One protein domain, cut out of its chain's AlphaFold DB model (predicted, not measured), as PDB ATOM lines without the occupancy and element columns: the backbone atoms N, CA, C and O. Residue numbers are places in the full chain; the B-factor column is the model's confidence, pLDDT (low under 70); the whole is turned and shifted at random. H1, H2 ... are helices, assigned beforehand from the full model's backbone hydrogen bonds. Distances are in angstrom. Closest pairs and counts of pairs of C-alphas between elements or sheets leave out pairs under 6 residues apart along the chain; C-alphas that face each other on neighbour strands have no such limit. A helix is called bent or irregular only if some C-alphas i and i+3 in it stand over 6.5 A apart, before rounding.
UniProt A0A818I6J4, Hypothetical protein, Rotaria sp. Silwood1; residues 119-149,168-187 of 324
ATOM      1  N   PHE A 119     167.924 117.872 189.139       64.06
ATOM      2  CA  PHE A 119     167.938 117.539 187.699       64.06
ATOM      3  C   PHE A 119     166.574 117.383 186.990       64.06
ATOM      4  O   PHE A 119     166.379 117.930 185.904       64.06
ATOM      5  N   LYS A 120     165.602 116.706 187.621       63.50
ATOM      6  CA  LYS A 120     164.214 116.541 187.143       63.50
ATOM      7  C   LYS A 120     163.546 117.855 186.702       63.50
ATOM      8  O   LYS A 120     162.849 117.862 185.694       63.50
ATOM      9  N   TYR A 121     163.766 118.971 187.404       63.56
ATOM     10  CA  TYR A 121     163.166 120.259 187.021       63.56
ATOM     11  C   TYR A 121     163.770 120.842 185.740       63.56
ATOM     12  O   TYR A 121     163.052 121.460 184.958       63.56
ATOM     13  N   VAL A 122     165.068 120.633 185.498       67.38
ATOM     14  CA  VAL A 122     165.740 121.147 184.296       67.38
ATOM     15  C   VAL A 122     165.484 120.251 183.086       67.38
ATOM     16  O   VAL A 122     165.303 120.782 181.994       67.38
ATOM     17  N   LEU A 123     165.344 118.931 183.270       69.62
ATOM     18  CA  LEU A 123     164.798 118.060 182.223       69.62
ATOM     19  C   LEU A 123     163.391 118.508 181.812       69.62
ATOM     20  O   LEU A 123     163.169 118.781 180.636       69.62
ATOM     21  N   ASN A 124     162.471 118.678 182.768       66.44
ATOM     22  CA  ASN A 124     161.110 119.137 182.467       66.44
ATOM     23  C   ASN A 124     161.100 120.515 181.779       66.44
ATOM     24  O   ASN A 124     160.307 120.732 180.865       66.44
ATOM     25  N   LEU A 125     161.993 121.432 182.175       69.88
ATOM     26  CA  LEU A 125     162.158 122.731 181.517       69.88
ATOM     27  C   LEU A 125     162.663 122.590 180.072       69.88
ATOM     28  O   LEU A 125     162.158 123.280 179.192       69.88
ATOM     29  N   PHE A 126     163.630 121.705 179.814       70.81
ATOM     30  CA  PHE A 126     164.159 121.461 178.471       70.81
ATOM     31  C   PHE A 126     163.120 120.793 177.558       70.81
ATOM     32  O   PHE A 126     162.940 121.228 176.422       70.81
ATOM     33  N   THR A 127     162.365 119.813 178.066       76.19
ATOM     34  CA  THR A 127     161.230 119.212 177.349       76.19
ATOM     35  C   THR A 127     160.166 120.262 177.026       76.19
ATOM     36  O   THR A 127     159.755 120.371 175.873       76.19
ATOM     37  N   ALA A 128     159.765 121.091 177.996       76.19
ATOM     38  CA  ALA A 128     158.794 122.164 177.771       76.19
ATOM     39  C   ALA A 128     159.293 123.218 176.762       76.19
ATOM     40  O   ALA A 128     158.514 123.685 175.931       76.19
ATOM     41  N   LEU A 129     160.586 123.562 176.792       73.75
ATOM     42  CA  LEU A 129     161.215 124.479 175.836       73.75
ATOM     43  C   LEU A 129     161.217 123.903 174.411       73.75
ATOM     44  O   LEU A 129     160.864 124.608 173.465       73.75
ATOM     45  N   ALA A 130     161.579 122.627 174.251       77.88
ATOM     46  CA  ALA A 130     161.588 121.953 172.955       77.88
ATOM     47  C   ALA A 130     160.174 121.870 172.356       77.88
ATOM     48  O   ALA A 130     159.955 122.315 171.230       77.88
ATOM     49  N   VAL A 131     159.197 121.391 173.134       79.25
ATOM     50  CA  VAL A 131     157.792 121.281 172.705       79.25
ATOM     51  C   VAL A 131     157.196 122.655 172.395       79.25
ATOM     52  O   VAL A 131     156.566 122.822 171.355       79.25
ATOM     53  N   GLY A 132     157.455 123.665 173.232       76.94
ATOM     54  CA  GLY A 132     157.009 125.038 172.982       76.94
ATOM     55  C   GLY A 132     157.610 125.658 171.716       76.94
ATOM     56  O   GLY A 132     156.937 126.437 171.047       76.94
ATOM     57  N   THR A 133     158.836 125.277 171.340       76.50
ATOM     58  CA  THR A 133     159.477 125.753 170.101       76.50
ATOM     59  C   THR A 133     158.861 125.094 168.862       76.50
ATOM     60  O   THR A 133     158.503 125.797 167.921       76.50
ATOM     61  N   LEU A 134     158.652 123.768 168.879       76.25
ATOM     62  CA  LEU A 134     157.964 123.044 167.795       76.25
ATOM     63  C   LEU A 134     156.511 123.521 167.610       76.25
ATOM     64  O   LEU A 134     156.032 123.662 166.483       76.25
ATOM     65  N   PHE A 135     155.809 123.794 168.712       79.38
ATOM     66  CA  PHE A 135     154.445 124.320 168.682       79.38
ATOM     67  C   PHE A 135     154.390 125.781 168.206       79.38
ATOM     68  O   PHE A 135     153.488 126.145 167.459       79.38
ATOM     69  N   GLY A 136     155.364 126.615 168.584       77.44
ATOM     70  CA  GLY A 136     155.446 128.010 168.141       77.44
ATOM     71  C   GLY A 136     155.661 128.153 166.630       77.44
ATOM     72  O   GLY A 136     154.964 128.939 165.988       77.44
ATOM     73  N   ASP A 137     156.574 127.358 166.065       76.25
ATOM     74  CA  ASP A 137     156.842 127.303 164.621       76.25
ATOM     75  C   ASP A 137     155.592 126.874 163.832       76.25
ATOM     76  O   ASP A 137     155.117 127.584 162.941       76.25
ATOM     77  N   THR A 138     154.972 125.762 164.244       77.69
ATOM     78  CA  THR A 138     153.772 125.234 163.580       77.69
ATOM     79  C   THR A 138     152.543 126.133 163.745       77.69
ATOM     80  O   THR A 138     151.828 126.343 162.764       77.69
ATOM     81  N   MET A 139     152.307 126.743 164.917       79.69
ATOM     82  CA  MET A 139     151.210 127.709 165.096       79.69
ATOM     83  C   MET A 139     151.319 128.885 164.126       79.69
ATOM     84  O   MET A 139     150.323 129.237 163.492       79.69
ATOM     85  N   PHE A 140     152.505 129.481 163.971       67.94
ATOM     86  CA  PHE A 140     152.665 130.643 163.092       67.94
ATOM     87  C   PHE A 140     152.453 130.298 161.610       67.94
ATOM     88  O   PHE A 140     152.003 131.144 160.840       67.94
ATOM     89  N   HIS A 141     152.695 129.041 161.225       59.56
ATOM     90  CA  HIS A 141     152.385 128.516 159.895       59.56
ATOM     91  C   HIS A 141     150.890 128.196 159.681       59.56
ATOM     92  O   HIS A 141     150.426 128.200 158.540       59.56
ATOM     93  N   LEU A 142     150.118 127.952 160.749       66.62
ATOM     94  CA  LEU A 142     148.664 127.736 160.679       66.62
ATOM     95  C   LEU A 142     147.851 129.043 160.674       66.62
ATOM     96  O   LEU A 142     146.786 129.073 160.060       66.62
ATOM     97  N   ILE A 143     148.346 130.122 161.297       70.12
ATOM     98  CA  ILE A 143     147.687 131.447 161.309       70.12
ATOM     99  C   ILE A 143     147.266 131.932 159.906       70.12
ATOM    100  O   ILE A 143     146.085 132.246 159.746       70.12
ATOM    101  N   PRO A 144     148.139 131.981 158.875       61.78
ATOM    102  CA  PRO A 144     147.719 132.432 157.547       61.78
ATOM    103  C   PRO A 144     146.661 131.511 156.931       61.78
ATOM    104  O   PRO A 144     145.724 132.006 156.313       61.78
ATOM    105  N   PHE A 145     146.736 130.192 157.151       62.31
ATOM    106  CA  PHE A 145     145.722 129.276 156.625       62.31
ATOM    107  C   PHE A 145     144.347 129.481 157.281       62.31
ATOM    108  O   PHE A 145     143.328 129.444 156.600       62.31
ATOM    109  N   ALA A 146     144.304 129.736 158.591       62.56
ATOM    110  CA  ALA A 146     143.056 129.998 159.309       62.56
ATOM    111  C   ALA A 146     142.378 131.324 158.902       62.56
ATOM    112  O   ALA A 146     141.184 131.489 159.144       62.56
ATOM    113  N   LEU A 147     143.123 132.255 158.293       61.47
ATOM    114  CA  LEU A 147     142.632 133.568 157.862       61.47
ATOM    115  C   LEU A 147     142.323 133.639 156.355       61.47
ATOM    116  O   LEU A 147     141.390 134.335 155.963       61.47
ATOM    117  N   ASP A 148     143.057 132.908 155.510       56.72
ATOM    118  CA  ASP A 148     142.893 132.952 154.046       56.72
ATOM    119  C   ASP A 148     141.644 132.200 153.540       56.72
ATOM    120  O   ASP A 148     141.082 132.532 152.499       56.72
ATOM    121  N   ILE A 149     141.102 131.262 154.327       56.19
ATOM    122  CA  ILE A 149     139.877 130.493 154.016       56.19
ATOM    123  C   ILE A 149     138.570 131.321 153.929       56.19
ATOM    124  O   ILE A 149     137.481 130.751 153.982       56.19
ATOM    125  N   TYR A 168     147.385 120.970 149.907       69.88
ATOM    126  CA  TYR A 168     146.979 121.195 151.291       69.88
ATOM    127  C   TYR A 168     146.832 119.891 152.085       69.88
ATOM    128  O   TYR A 168     147.204 119.846 153.260       69.88
ATOM    129  N   ILE A 169     146.379 118.805 151.447       79.06
ATOM    130  CA  ILE A 169     146.241 117.492 152.099       79.06
ATOM    131  C   ILE A 169     147.586 117.015 152.656       79.06
ATOM    132  O   ILE A 169     147.642 116.597 153.813       79.06
ATOM    133  N   TRP A 170     148.682 117.108 151.887       76.88
ATOM    134  CA  TRP A 170     149.984 116.645 152.383       76.88
ATOM    135  C   TRP A 170     150.534 117.524 153.515       76.88
ATOM    136  O   TRP A 170     151.114 116.990 154.460       76.88
ATOM    137  N   LYS A 171     150.275 118.840 153.504       71.12
ATOM    138  CA  LYS A 171     150.622 119.743 154.619       71.12
ATOM    139  C   LYS A 171     149.866 119.398 155.906       71.12
ATOM    140  O   LYS A 171     150.483 119.327 156.969       71.12
ATOM    141  N   MET A 172     148.563 119.123 155.821       77.31
ATOM    142  CA  MET A 172     147.777 118.672 156.978       77.31
ATOM    143  C   MET A 172     148.218 117.298 157.483       77.31
ATOM    144  O   MET A 172     148.341 117.101 158.690       77.31
ATOM    145  N   LEU A 173     148.530 116.365 156.580       80.31
ATOM    146  CA  LEU A 173     149.047 115.046 156.944       80.31
ATOM    147  C   LEU A 173     150.398 115.154 157.670       80.31
ATOM    148  O   LEU A 173     150.598 114.479 158.677       80.31
ATOM    149  N   VAL A 174     151.294 116.048 157.232       78.00
ATOM    150  CA  VAL A 174     152.547 116.355 157.946       78.00
ATOM    151  C   VAL A 174     152.269 116.941 159.337       78.00
ATOM    152  O   VAL A 174     152.876 116.488 160.303       78.00
ATOM    153  N   SER A 175     151.322 117.876 159.476       76.00
ATOM    154  CA  SER A 175     150.946 118.447 160.781       76.00
ATOM    155  C   SER A 175     150.418 117.383 161.760       76.00
ATOM    156  O   SER A 175     150.894 117.291 162.895       76.00
ATOM    157  N   VAL A 176     149.513 116.508 161.307       82.50
ATOM    158  CA  VAL A 176     149.000 115.377 162.104       82.50
ATOM    159  C   VAL A 176     150.106 114.363 162.420       82.50
ATOM    160  O   VAL A 176     150.155 113.838 163.531       82.50
ATOM    161  N   SER A 177     151.034 114.121 161.488       78.56
ATOM    162  CA  SER A 177     152.189 113.241 161.698       78.56
ATOM    163  C   SER A 177     153.122 113.764 162.798       78.56
ATOM    164  O   SER A 177     153.524 112.996 163.666       78.56
ATOM    165  N   VAL A 178     153.400 115.075 162.841       78.44
ATOM    166  CA  VAL A 178     154.195 115.695 163.920       78.44
ATOM    167  C   VAL A 178     153.516 115.513 165.282       78.44
ATOM    168  O   VAL A 178     154.176 115.114 166.242       78.44
ATOM    169  N   LEU A 179     152.197 115.725 165.368       77.75
ATOM    170  CA  LEU A 179     151.431 115.503 166.601       77.75
ATOM    171  C   LEU A 179     151.449 114.025 167.038       77.75
ATOM    172  O   LEU A 179     151.617 113.727 168.220       77.75
ATOM    173  N   TYR A 180     151.324 113.093 166.089       79.31
ATOM    174  CA  TYR A 180     151.357 111.654 166.357       79.31
ATOM    175  C   TYR A 180     152.748 111.163 166.791       79.31
ATOM    176  O   TYR A 180     152.860 110.399 167.747       79.31
ATOM    177  N   VAL A 181     153.821 111.638 166.150       75.69
ATOM    178  CA  VAL A 181     155.206 111.331 166.550       75.69
ATOM    179  C   VAL A 181     155.527 111.919 167.927       75.69
ATOM    180  O   VAL A 181     156.205 111.264 168.716       75.69
ATOM    181  N   PHE A 182     154.996 113.100 168.262       73.06
ATOM    182  CA  PHE A 182     155.120 113.658 169.610       73.06
ATOM    183  C   PHE A 182     154.415 112.788 170.669       73.06
ATOM    184  O   PHE A 182     155.026 112.456 171.684       73.06
ATOM    185  N   TYR A 183     153.188 112.333 170.400       73.25
ATOM    186  CA  TYR A 183     152.470 111.386 171.264       73.25
ATOM    187  C   TYR A 183     153.220 110.049 171.433       73.25
ATOM    188  O   TYR A 183     153.338 109.534 172.545       73.25
ATOM    189  N   LEU A 184     153.795 109.502 170.354       73.50
ATOM    190  CA  LEU A 184     154.644 108.308 170.439       73.50
ATOM    191  C   LEU A 184     155.901 108.551 171.284       73.50
ATOM    192  O   LEU A 184     156.308 107.664 172.029       73.50
ATOM    193  N   LEU A 185     156.511 109.736 171.209       68.38
ATOM    194  CA  LEU A 185     157.672 110.090 172.027       68.38
ATOM    195  C   LEU A 185     157.310 110.193 173.518       68.38
ATOM    196  O   LEU A 185     158.062 109.685 174.349       68.38
ATOM    197  N   GLU A 186     156.152 110.760 173.868       73.19
ATOM    198  CA  GLU A 186     155.626 110.725 175.242       73.19
ATOM    199  C   GLU A 186     155.407 109.278 175.719       73.19
ATOM    200  O   GLU A 186     155.853 108.911 176.809       73.19
ATOM    201  N   PHE A 187     154.809 108.427 174.877       74.62
ATOM    202  CA  PHE A 187     154.620 107.004 175.162       74.62
ATOM    203  C   PHE A 187     155.954 106.278 175.408       74.62
ATOM    204  O   PHE A 187     156.105 105.623 176.440       74.62
TER     205      PHE A 187
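AT A GLANCE: This is residues 119 to 149 and 168 to 187 of the 324 residues of the protein "Hypothetical protein" of Rotaria sp. Silwood1 (UniProt A0A818I6J4). Two long helices, H1 and the shorter H2, lie side by side and run opposite ways with a gap between them, and residues 119 to 130 at the H1 end stick out past H2. H1 makes the length of this loose rod. The printed part has 51 residues, is all helix with no named strand, has a radius of gyration of the C-alphas of 13.7 A and spans 45 by 20 by 9 A.

IN THESE COORDINATES: H1, residues 120 to 148, begins with C-alpha 120 at (164.214, 116.541, 187.143) and is 42.7 A long. It has a kink of 30 degrees near residue 141 and is only just irregular, C-alphas 141 and 144 being 6.53 A apart. H2, residues 168 to 187, is 28.8 A long and ends with C-alpha 187 at (154.620, 107.004, 175.162).

HOW THE PARTS SIT: H1 and H2 are close but not clearly touching; their closest C-alphas, those of Thr 138 and Ser 175, are 7.9 A apart. They stand at a shallow tilt of 15 degrees, opposite ways. In H2 every O i to N i+4 pair is within hydrogen-bond range, in H1 23 of 25.

THE WHOLE: The C-alphas of Phe 119 and Ile 149, 45.7 A apart, are the two farthest apart. Residues 150 to 167 are not printed, and C-alphas 149 and 168 are 12.0 A apart across this cut. Mean pLDDT of the printed part is 72.2; 18 residues are under 70, among them 119 to 125 and 144 to 149.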